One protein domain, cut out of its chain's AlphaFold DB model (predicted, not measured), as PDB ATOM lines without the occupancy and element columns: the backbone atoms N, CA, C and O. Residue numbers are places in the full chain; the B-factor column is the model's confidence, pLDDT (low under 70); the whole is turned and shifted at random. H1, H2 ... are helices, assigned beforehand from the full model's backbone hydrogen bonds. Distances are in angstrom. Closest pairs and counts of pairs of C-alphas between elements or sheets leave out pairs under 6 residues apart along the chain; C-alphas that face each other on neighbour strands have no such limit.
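This is residues 2 to 84 of the 85 residues of an uncharacterized protein of Firmicutes bacterium ADurb.Bin456 (UniProt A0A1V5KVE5). A long helix, H5, runs along one side of a narrow rod, and H2 and H4 lie one after the other along it, both running opposite ways to it. The short H3 and the loop of residues 32 to 42 lie between H2 and H4 in the chain, while residues 2 to 7, with the short H1, stick out at one end. The printed part has 83 residues with five named helices, H1 to H5 in that order, and no named strand; the class is all helix. The whole is loose, with a radius of gyration of the C-alphas of 16.2 A, and spans 52 by 25 by 18 A.

H1 is residues 2 to 6, beginning at C-alpha 2 at (202.876, 132.784, 212.564). H2 is residues 8 to 24 and measures 24.5 A from first to last C-alpha. H3 is residues 26 to 31, 8.9 A long. H4 is residues 43 to 52, 14.3 A long, with C-alpha 43 at (184.936, 166.021, 221.110). H5, the longest helix, is residues 56 to 82 and measures 37.7 A, ending with C-alpha 82 at (204.302, 151.537, 205.157).

H1 and H2 meet only through their link, and H1 touches no helix. H2 touches H5 at a shallow tilt of 8 degrees, opposite ways; the closest C-alphas are those of Leu 9 and Gln 81, 6.2 A apart, and H5 touches H2 with residues 70 to 81 alone. H2 and H3 meet only through their link. H3 touches H4, about perpendicular at 73 degrees, with the closest C-alphas, of Val 26 and Thr 44, 6.1 A apart. H2 and H4 are close but not clearly touching: their closest C-alphas, of Val 23 and Thr 44, are 7.8 A apart, and they run the same way at a shallow tilt of 23 degrees. H4 and H5 form a helical hairpin and touch at a shallow tilt of 27 degrees, opposite ways; their closest C-alphas, of Thr 47 and Ala 59, are 4.8 A apart, and H5 touches H4 with residues 56 to 66 alone. H3 and H5 are apart. The helix packing is mostly aligned, but only just: of 3 touching pairs, 2 are at a shallow tilt. In H1, H2, H3, H4 and H5 every O i to N i+4 pair is within hydrogen-bond range.

The two C-alphas farthest apart are those of Leu 2 and Gly 54, 54.3 A. The printed part has no cut. The link from H3 to H4, 11 residues, is long; those from H1 to H2, H2 to H3 and H4 to H5 are tight. The mean pLDDT of the printed part is 87.8, and residues 83 to 84 are under 70.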
ATOM      1  N   LEU A   2     202.420 132.470 213.936       73.81
ATOM      2  CA  LEU A   2     202.876 132.784 212.564       73.81
ATOM      3  C   LEU A   2     201.842 133.595 211.748       73.81
ATOM      4  O   LEU A   2     202.174 134.646 211.212       73.81
ATOM      5  N   LEU A   3     200.569 133.182 211.799       73.69
ATOM      6  CA  LEU A   3     199.435 133.846 211.136       73.69
ATOM      7  C   LEU A   3     199.285 135.340 211.488       73.69
ATOM      8  O   LEU A   3     198.965 136.146 210.623       73.69
ATOM      9  N   LEU A   4     199.550 135.734 212.741       72.62
ATOM     10  CA  LEU A   4     199.457 137.139 213.175       72.62
ATOM     11  C   LEU A   4     200.584 138.005 212.599       72.62
ATOM     12  O   LEU A   4     200.393 139.200 212.382       72.62
ATOM     13  N   ARG A   5     201.765 137.420 212.358       71.56
ATOM     14  CA  ARG A   5     202.880 138.124 211.709       71.56
ATOM     15  C   ARG A   5     202.618 138.320 210.221       71.56
ATOM     16  O   ARG A   5     202.924 139.387 209.704       71.56
ATOM     17  N   GLU A   6     202.030 137.324 209.575       77.19
ATOM     18  CA  GLU A   6     201.735 137.331 208.140       77.19
ATOM     19  C   GLU A   6     200.550 138.253 207.809       77.19
ATOM     20  O   GLU A   6     200.602 139.035 206.863       77.19
ATOM     21  N   ALA A   7     199.530 138.283 208.675       82.31
ATOM     22  CA  ALA A   7     198.368 139.164 208.543       82.31
ATOM     23  C   ALA A   7     198.578 140.585 209.105       82.31
ATOM     24  O   ALA A   7     197.646 141.390 209.088       82.31
ATOM     25  N   ARG A   8     199.773 140.931 209.607       80.75
ATOM     26  CA  ARG A   8     200.031 142.200 210.316       80.75
ATOM     27  C   ARG A   8     199.637 143.439 209.503       80.75
ATOM     28  O   ARG A   8     199.088 144.383 210.066       80.75
ATOM     29  N   LEU A   9     199.887 143.435 208.192       81.94
ATOM     30  CA  LEU A   9     199.510 144.537 207.299       81.94
ATOM     31  C   LEU A   9     197.989 144.655 207.128       81.94
ATOM     32  O   LEU A   9     197.460 145.764 207.142       81.94
ATOM     33  N   GLY A  10     197.288 143.523 207.011       85.81
ATOM     34  CA  GLY A  10     195.825 143.489 206.940       85.81
ATOM     35  C   GLY A  10     195.172 143.921 208.254       85.81
ATOM     36  O   GLY A  10     194.202 144.672 208.245       85.81
ATOM     37  N   LEU A  11     195.754 143.527 209.389       87.00
ATOM     38  CA  LEU A  11     195.294 143.943 210.713       87.00
ATOM     39  C   LEU A  11     195.435 145.460 210.905       87.00
ATOM     40  O   LEU A  11     194.508 146.103 211.384       87.00
ATOM     41  N   LEU A  12     196.563 146.046 210.483       85.88
ATOM     42  CA  LEU A  12     196.763 147.499 210.518       85.88
ATOM     43  C   LEU A  12     195.738 148.237 209.650       85.88
ATOM     44  O   LEU A  12     195.168 149.228 210.100       85.88
ATOM     45  N   ALA A  13     195.446 147.731 208.449       87.62
ATOM     46  CA  ALA A  13     194.413 148.307 207.588       87.62
ATOM     47  C   ALA A  13     193.015 148.242 208.235       87.62
ATOM     48  O   ALA A  13     192.277 149.227 208.200       87.62
ATOM     49  N   ALA A  14     192.672 147.122 208.880       90.94
ATOM     50  CA  ALA A  14     191.415 146.979 209.613       90.94
ATOM     51  C   ALA A  14     191.315 147.960 210.795       90.94
ATOM     52  O   ALA A  14     190.259 148.545 211.018       90.94
ATOM     53  N   VAL A  15     192.418 148.194 211.517       90.75
ATOM     54  CA  VAL A  15     192.477 149.189 212.602       90.75
ATOM     55  C   VAL A  15     192.269 150.606 212.068       90.75
ATOM     56  O   VAL A  15     191.503 151.363 212.658       90.75
ATOM     57  N   ILE A  16     192.898 150.966 210.945       90.19
ATOM     58  CA  ILE A  16     192.723 152.288 210.319       90.19
ATOM     59  C   ILE A  16     191.265 152.492 209.890       90.19
ATOM     60  O   ILE A  16     190.673 153.529 210.190       90.19
ATOM     61  N   ALA A  17     190.664 151.490 209.242       91.00
ATOM     62  CA  ALA A  17     189.264 151.540 208.829       91.00
ATOM     63  C   ALA A  17     188.311 151.647 210.034       91.00
ATOM     64  O   ALA A  17     187.405 152.481 210.037       91.00
ATOM     65  N   GLY A  18     188.549 150.855 211.085       93.19
ATOM     66  CA  GLY A  18     187.762 150.891 212.317       93.19
ATOM     67  C   GLY A  18     187.874 152.226 213.054       93.19
ATOM     68  O   GLY A  18     186.867 152.759 213.509       93.19
ATOM     69  N   PHE A  19     189.075 152.807 213.111       91.44
ATOM     70  CA  PHE A  19     189.294 154.134 213.683       91.44
ATOM     71  C   PHE A  19     188.508 155.210 212.927       91.44
ATOM     72  O   PHE A  19     187.779 155.980 213.550       91.44
ATOM     73  N   GLY A  20     188.598 155.234 211.593       90.06
ATOM     74  CA  GLY A  20     187.851 156.194 210.776       90.06
ATOM     75  C   GLY A  20     186.335 156.074 210.962       90.06
ATOM     76  O   GLY A  20     185.648 157.090 211.098       90.06
ATOM     77  N   SER A  21     185.822 154.842 211.049       91.12
ATOM     78  CA  SER A  21     184.405 154.586 211.325       91.12
ATOM     79  C   SER A  21     184.001 155.090 212.712       91.12
ATOM     80  O   SER A  21     183.020 155.812 212.830       91.12
ATOM     81  N   ALA A  22     184.771 154.766 213.754       89.00
ATOM     82  CA  ALA A  22     184.444 155.133 215.131       89.00
ATOM     83  C   ALA A  22     184.473 156.652 215.363       89.00
ATOM     84  O   ALA A  22     183.614 157.188 216.058       89.00
ATOM     85  N   VAL A  23     185.435 157.364 214.764       87.31
ATOM     86  CA  VAL A  23     185.523 158.832 214.870       87.31
ATOM     87  C   VAL A  23     184.368 159.524 214.140       87.31
ATOM     88  O   VAL A  23     183.933 160.594 214.561       87.31
ATOM     89  N   SER A  24     183.840 158.911 213.081       86.19
ATOM     90  CA  SER A  24     182.704 159.448 212.318       86.19
ATOM     91  C   SER A  24     181.346 159.195 212.989       86.19
ATOM     92  O   SER A  24     180.342 159.788 212.593       86.19
ATOM     93  N   GLU A  25     181.300 158.356 214.027       88.69
ATOM     94  CA  GLU A  25     180.069 157.884 214.664       88.69
ATOM     95  C   GLU A  25     179.498 158.900 215.673       88.69
ATOM     96  O   GLU A  25     179.436 158.679 216.883       88.69
ATOM     97  N   VAL A  26     179.078 160.065 215.180       84.19
ATOM     98  CA  VAL A  26     178.568 161.151 216.038       84.19
ATOM     99  C   VAL A  26     177.096 160.956 216.399       84.19
ATOM    100  O   VAL A  26     176.694 161.200 217.536       84.19
ATOM    101  N   GLY A  27     176.280 160.491 215.451       81.62
ATOM    102  CA  GLY A  27     174.831 160.363 215.632       81.62
ATOM    103  C   GLY A  27     174.456 159.364 216.725       81.62
ATOM    104  O   GLY A  27     173.676 159.694 217.618       81.62
ATOM    105  N   ALA A  28     175.056 158.170 216.706       86.19
ATOM    106  CA  ALA A  28     174.816 157.164 217.735       86.19
ATOM    107  C   ALA A  28     175.233 157.666 219.127       86.19
ATOM    108  O   ALA A  28     174.485 157.508 220.089       86.19
ATOM    109  N   ALA A  29     176.376 158.353 219.233       85.06
ATOM    110  CA  ALA A  29     176.843 158.908 220.501       85.06
ATOM    111  C   ALA A  29     175.867 159.945 221.088       85.06
ATOM    112  O   ALA A  29     175.642 159.958 222.298       85.06
ATOM    113  N   ILE A  30     175.240 160.781 220.255       84.94
ATOM    114  CA  ILE A  30     174.230 161.749 220.712       84.94
ATOM    115  C   ILE A  30     172.935 161.040 221.139       84.94
ATOM    116  O   ILE A  30     172.391 161.366 222.193       84.94
ATOM    117  N   MET A  31     172.460 160.052 220.367       85.12
ATOM    118  CA  MET A  31     171.186 159.358 220.626       85.12
ATOM    119  C   MET A  31     171.180 158.531 221.920       85.12
ATOM    120  O   MET A  31     170.153 158.471 222.590       85.12
ATOM    121  N   VAL A  32     172.304 157.904 222.289       83.94
ATOM    122  CA  VAL A  32     172.382 156.989 223.453       83.94
ATOM    123  C   VAL A  32     172.891 157.692 224.730       83.94
ATOM    124  O   VAL A  32     173.108 157.057 225.757       83.94
ATOM    125  N   GLY A  33     173.062 159.020 224.713       73.00
ATOM    126  CA  GLY A  33     173.424 159.793 225.911       73.00
ATOM    127  C   GLY A  33     174.928 159.998 226.138       73.00
ATOM    128  O   GLY A  33     175.344 160.381 227.233       73.00
ATOM    129  N   GLY A  34     175.759 159.847 225.105       78.94
ATOM    130  CA  GLY A  34     177.181 160.233 225.083       78.94
ATOM    131  C   GLY A  34     177.424 161.753 225.096       78.94
ATOM    132  O   GLY A  34     178.407 162.240 224.541       78.94
ATOM    133  N   ASN A  35     176.504 162.527 225.677       82.44
ATOM    134  CA  ASN A  35     176.529 163.989 225.728       82.44
ATOM    135  C   ASN A  35     176.492 164.527 227.174       82.44
ATOM    136  O   ASN A  35     176.064 165.654 227.421       82.44
ATOM    137  N   LEU A  36     176.925 163.731 228.159       82.25
ATOM    138  CA  LEU A  36     177.038 164.181 229.550       82.25
ATOM    139  C   LEU A  36     178.367 164.912 229.753       82.25
ATOM    140  O   LEU A  36     179.447 164.313 229.671       82.25
ATOM    141  N   LYS A  37     178.287 166.218 230.034       81.38
ATOM    142  CA  LYS A  37     179.456 167.088 230.222       81.38
ATOM    143  C   LYS A  37     180.360 166.535 231.329       81.38
ATOM    144  O   LYS A  37     179.910 166.334 232.451       81.38
ATOM    145  N   GLY A  38     181.635 166.317 231.008       77.31
ATOM    146  CA  GLY A  38     182.646 165.858 231.969       77.31
ATOM    147  C   GLY A  38     182.610 164.365 232.312       77.31
ATOM    148  O   GLY A  38     183.381 163.948 233.167       77.31
ATOM    149  N   SER A  39     181.754 163.567 231.662       85.62
ATOM    150  CA  SER A  39     181.681 162.117 231.893       85.62
ATOM    151  C   SER A  39     181.798 161.324 230.591       85.62
ATOM    152  O   SER A  39     182.799 160.651 230.368       85.62
ATOM    153  N   THR A  40     180.817 161.454 229.692       87.56
ATOM    154  CA  THR A  40     180.738 160.661 228.447       87.56
ATOM    155  C   THR A  40     180.817 161.507 227.180       87.56
ATOM    156  O   THR A  40     180.794 160.966 226.077       87.56
ATOM    157  N   MET A  41     180.905 162.832 227.325       90.06
ATOM    158  CA  MET A  41     180.975 163.769 226.209       90.06
ATOM    159  C   MET A  41     182.313 163.665 225.480       90.06
ATOM    160  O   MET A  41     183.373 163.934 226.047       90.06
ATOM    161  N   VAL A  42     182.240 163.313 224.201       90.62
ATOM    162  CA  VAL A  42     183.382 163.261 223.287       90.62
ATOM    163  C   VAL A  42     183.493 164.558 222.484       90.62
ATOM    164  O   VAL A  42     182.537 165.324 222.365       90.62
ATOM    165  N   LEU A  43     184.670 164.812 221.905       89.62
ATOM    166  CA  LEU A  43     184.936 166.021 221.110       89.62
ATOM    167  C   LEU A  43     183.929 166.215 219.964       89.62
ATOM    168  O   LEU A  43     183.484 167.333 219.732       89.62
ATOM    169  N   THR A  44     183.524 165.140 219.282       91.44
ATOM    170  CA  THR A  44     182.544 165.206 218.186       91.44
ATOM    171  C   THR A  44     181.165 165.676 218.649       91.44
ATOM    172  O   THR A  44     180.559 166.530 218.001       91.44
ATOM    173  N   THR A  45     180.670 165.156 219.777       91.50
ATOM    174  CA  THR A  45     179.364 165.541 220.329       91.50
ATOM    175  C   THR A  45     179.402 166.952 220.908       91.50
ATOM    176  O   THR A  45     178.453 167.710 220.712       91.50
ATOM    177  N   ALA A  46     180.527 167.355 221.510       90.88
ATOM    178  CA  ALA A  46     180.758 168.727 221.956       90.88
ATOM    179  C   ALA A  46     180.738 169.733 220.792       90.88
ATOM    180  O   ALA A  46     180.091 170.772 220.903       90.88
ATOM    181  N   THR A  47     181.375 169.417 219.657       92.81
ATOM    182  CA  THR A  47     181.317 170.257 218.450       92.81
ATOM    183  C   THR A  47     179.878 170.464 217.995       92.81
ATOM    184  O   THR A  47     179.448 171.603 217.821       92.81
ATOM    185  N   VAL A  48     179.105 169.382 217.850       91.81
ATOM    186  CA  VAL A  48     177.698 169.470 217.429       91.81
ATOM    187  C   VAL A  48     176.873 170.275 218.433       91.81
ATOM    188  O   VAL A  48     176.045 171.090 218.031       91.81
ATOM    189  N   LEU A  49     177.107 170.101 219.734       91.38
ATOM    190  CA  LEU A  49     176.414 170.857 220.773       91.38
ATOM    191  C   LEU A  49     176.680 172.367 220.669       91.38
ATOM    192  O   LEU A  49     175.740 173.151 220.767       91.38
ATOM    193  N   GLU A  50     177.930 172.782 220.457       92.94
ATOM    194  CA  GLU A  50     178.278 174.203 220.324       92.94
ATOM    195  C   GLU A  50     177.751 174.813 219.014       92.94
ATOM    196  O   GLU A  50     177.263 175.941 219.035       92.94
ATOM    197  N   VAL A  51     177.720 174.048 217.913       94.19
ATOM    198  CA  VAL A  51     177.025 174.461 216.674       94.19
ATOM    199  C   VAL A  51     175.538 174.708 216.939       94.19
ATOM    200  O   VAL A  51     175.015 175.748 216.551       94.19
ATOM    201  N   ASN A  52     174.858 173.798 217.647       91.94
ATOM    202  CA  ASN A  52     173.428 173.941 217.962       91.94
ATOM    203  C   ASN A  52     173.128 175.121 218.902       91.94
ATOM    204  O   ASN A  52     172.021 175.652 218.883       91.94
ATOM    205  N   LYS A  53     174.102 175.551 219.714       93.69
ATOM    206  CA  LYS A  53     173.993 176.754 220.555       93.69
ATOM    207  C   LYS A  53     174.268 178.059 219.797       93.69
ATOM    208  O   LYS A  53     174.075 179.124 220.372       93.69
ATOM    209  N   GLY A  54     174.733 177.989 218.548       95.62
ATOM    210  CA  GLY A  54     175.179 179.151 217.769       95.62
ATOM    211  C   GLY A  54     176.608 179.612 218.086       95.62
ATOM    212  O   GLY A  54     177.046 180.641 217.575       95.62
ATOM    213  N   ASN A  55     177.363 178.852 218.884       96.44
ATOM    214  CA  ASN A  55     178.739 179.163 219.275       96.44
ATOM    215  C   ASN A  55     179.737 178.646 218.229       96.44
ATOM    216  O   ASN A  55     180.559 177.765 218.499       96.44
ATOM    217  N   TYR A  56     179.661 179.185 217.013       95.31
ATOM    218  CA  TYR A  56     180.463 178.700 215.887       95.31
ATOM    219  C   TYR A  56     181.968 178.845 216.113       95.31
ATOM    220  O   TYR A  56     182.716 177.959 215.722       95.31
ATOM    221  N   GLU A  57     182.419 179.894 216.806       96.62
ATOM    222  CA  GLU A  57     183.841 180.093 217.119       96.62
ATOM    223  C   GLU A  57     184.426 178.913 217.913       96.62
ATOM    224  O   GLU A  57     185.459 178.348 217.546       96.62
ATOM    225  N   ILE A  58     183.722 178.485 218.966       95.44
ATOM    226  CA  ILE A  58     184.131 177.356 219.812       95.44
ATOM    227  C   ILE A  58     184.016 176.044 219.029       95.44
ATOM    228  O   ILE A  58     184.922 175.209 219.073       95.44
ATOM    229  N   ALA A  59     182.934 175.871 218.266       95.25
ATOM    230  CA  ALA A  59     182.744 174.687 217.435       95.25
ATOM    231  C   ALA A  59     183.852 174.524 216.380       95.25
ATOM    232  O   ALA A  59     184.348 173.415 216.160       95.25
ATOM    233  N   THR A  60     184.279 175.615 215.743       96.19
ATOM    234  CA  THR A  60     185.397 175.612 214.798       96.19
ATOM    235  C   THR A  60     186.706 175.262 215.501       96.19
ATOM    236  O   THR A  60     187.453 174.431 214.985       96.19
ATOM    237  N   ALA A  61     186.967 175.800 216.697       96.50
ATOM    238  CA  ALA A  61     188.154 175.441 217.474       96.50
ATOM    239  C   ALA A  61     188.203 173.934 217.788       96.50
ATOM    240  O   ALA A  61     189.219 173.282 217.536       96.50
ATOM    241  N   PHE A  62     187.095 173.348 218.254       95.06
ATOM    242  CA  PHE A  62     187.006 171.901 218.483       95.06
ATOM    243  C   PHE A  62     187.169 171.091 217.197       95.06
ATOM    244  O   PHE A  62     187.854 170.069 217.204       95.06
ATOM    245  N   SER A  63     186.603 171.561 216.085       93.69
ATOM    246  CA  SER A  63     186.727 170.896 214.784       93.69
ATOM    247  C   SER A  63     188.174 170.864 214.289       93.69
ATOM    248  O   SER A  63     188.623 169.834 213.793       93.69
ATOM    249  N   ILE A  64     188.929 171.952 214.467       96.62
ATOM    250  CA  ILE A  64     190.355 172.013 214.112       96.62
ATOM    251  C   ILE A  64     191.170 171.051 214.982       96.62
ATOM    252  O   ILE A  64     191.983 170.294 214.455       96.62
ATOM    253  N   ILE A  65     190.933 171.034 216.299       96.06
ATOM    254  CA  ILE A  65     191.608 170.099 217.215       96.06
ATOM    255  C   ILE A  65     191.331 168.654 216.791       96.06
ATOM    256  O   ILE A  65     192.253 167.842 216.693       96.06
ATOM    257  N   LEU A  66     190.070 168.341 216.496       93.81
ATOM    258  CA  LEU A  66     189.666 167.016 216.053       93.81
ATOM    259  C   LEU A  66     190.327 166.635 214.727       93.81
ATOM    260  O   LEU A  66     190.831 165.522 214.608       93.81
ATOM    261  N   LEU A  67     190.383 167.557 213.763       94.62
ATOM    262  CA  LEU A  67     191.042 167.348 212.474       94.62
ATOM    263  C   LEU A  67     192.527 167.006 212.658       94.62
ATOM    264  O   LEU A  67     193.003 166.025 212.090       94.62
ATOM    265  N   VAL A  68     193.246 167.774 213.481       96.31
ATOM    266  CA  VAL A  68     194.670 167.540 213.765       96.31
ATOM    267  C   VAL A  68     194.883 166.180 214.429       96.31
ATOM    268  O   VAL A  68     195.792 165.449 214.039       96.31
ATOM    269  N   LEU A  69     194.035 165.803 215.390       94.62
ATOM    270  CA  LEU A  69     194.118 164.501 216.057       94.62
ATOM    271  C   LEU A  69     193.809 163.343 215.105       94.62
ATOM    272  O   LEU A  69     194.580 162.388 215.027       94.62
ATOM    273  N   ALA A  70     192.707 163.427 214.360       92.75
ATOM    274  CA  ALA A  70     192.287 162.384 213.431       92.75
ATOM    275  C   ALA A  70     193.322 162.183 212.319       92.75
ATOM    276  O   ALA A  70     193.705 161.049 212.022       92.75
ATOM    277  N   PHE A  71     193.822 163.280 211.747       93.56
ATOM    278  CA  PHE A  71     194.854 163.229 210.722       93.56
ATOM    279  C   PHE A  71     196.191 162.749 211.291       93.56
ATOM    280  O   PHE A  71     196.828 161.897 210.684       93.56
ATOM    281  N   GLY A  72     196.591 163.218 212.477       95.25
ATOM    282  CA  GLY A  72     197.822 162.790 213.143       95.25
ATOM    283  C   GLY A  72     197.840 161.293 213.451       95.25
ATOM    284  O   GLY A  72     198.816 160.612 213.140       95.25
ATOM    285  N   ILE A  73     196.741 160.756 213.991       93.00
ATOM    286  CA  ILE A  73     196.596 159.318 214.257       93.00
ATOM    287  C   ILE A  73     196.596 158.534 212.946       93.00
ATOM    288  O   ILE A  73     197.333 157.557 212.819       93.00
ATOM    289  N   THR A  74     195.819 158.971 211.953       92.00
ATOM    290  CA  THR A  74     195.740 158.281 210.659       92.00
ATOM    291  C   THR A  74     197.099 158.266 209.965       92.00
ATOM    292  O   THR A  74     197.559 157.202 209.564       92.00
ATOM    293  N   ALA A  75     197.795 159.403 209.903       92.50
ATOM    294  CA  ALA A  75     199.130 159.506 209.327       92.50
ATOM    295  C   ALA A  75     200.133 158.608 210.061       92.50
ATOM    296  O   ALA A  75     200.869 157.866 209.415       92.50
ATOM    297  N   PHE A  76     200.119 158.604 211.398       92.25
ATOM    298  CA  PHE A  76     200.974 157.728 212.198       92.25
ATOM    299  C   PHE A  76     200.727 156.244 211.891       92.25
ATOM    300  O   PHE A  76     201.675 155.495 211.635       92.25
ATOM    301  N   LEU A  77     199.460 155.821 211.862       89.25
ATOM    302  CA  LEU A  77     199.081 154.446 211.534       89.25
ATOM    303  C   LEU A  77     199.472 154.082 210.095       89.25
ATOM    304  O   LEU A  77     200.007 152.997 209.859       89.25
ATOM    305  N   THR A  78     199.281 154.994 209.142       89.00
ATOM    306  CA  THR A  78     199.682 154.804 207.744       89.00
ATOM    307  C   THR A  78     201.202 154.690 207.597       89.00
ATOM    308  O   THR A  78     201.675 153.778 206.919       89.00
ATOM    309  N   THR A  79     202.002 155.533 208.262       88.69
ATOM    310  CA  THR A  79     203.472 155.415 208.245       88.69
ATOM    311  C   THR A  79     203.937 154.104 208.888       88.69
ATOM    312  O   THR A  79     204.864 153.460 208.391       88.69
ATOM    313  N   ALA A  80     203.279 153.657 209.963       84.38
ATOM    314  CA  ALA A  80     203.563 152.366 210.586       84.38
ATOM    315  C   ALA A  80     203.233 151.180 209.659       84.38
ATOM    316  O   ALA A  80     203.973 150.195 209.647       84.38
ATOM    317  N   GLN A  81     202.171 151.283 208.853       82.56
ATOM    318  CA  GLN A  81     201.820 150.289 207.836       82.56
ATOM    319  C   GLN A  81     202.831 150.267 206.680       82.56
ATOM    320  O   GLN A  81     203.204 149.191 206.217       82.56
ATOM    321  N   GLN A  82     203.314 151.433 206.238       79.50
ATOM    322  CA  GLN A  82     204.302 151.537 205.157       79.50
ATOM    323  C   GLN A  82     205.668 150.949 205.532       79.50
ATOM    324  O   GLN A  82     206.307 150.354 204.676       79.50
ATOM    325  N   ARG A  83     206.088 151.026 206.804       65.44
ATOM    326  CA  ARG A  83     207.333 150.390 207.292       65.44
ATOM    327  C   ARG A  83     207.323 148.856 207.261       65.44
ATOM    328  O   ARG A  83     208.363 148.249 207.491       65.44
ATOM    329  N   GLY A  84     206.157 148.235 207.079       59.75
ATOM    330  CA  GLY A  84     206.015 146.783 206.955       59.75
ATOM    331  C   GLY A  84     205.950 146.272 205.512       59.75
ATOM    332  O   GLY A  84     205.793 145.065 205.340       59.75
TER     333      GLY A  84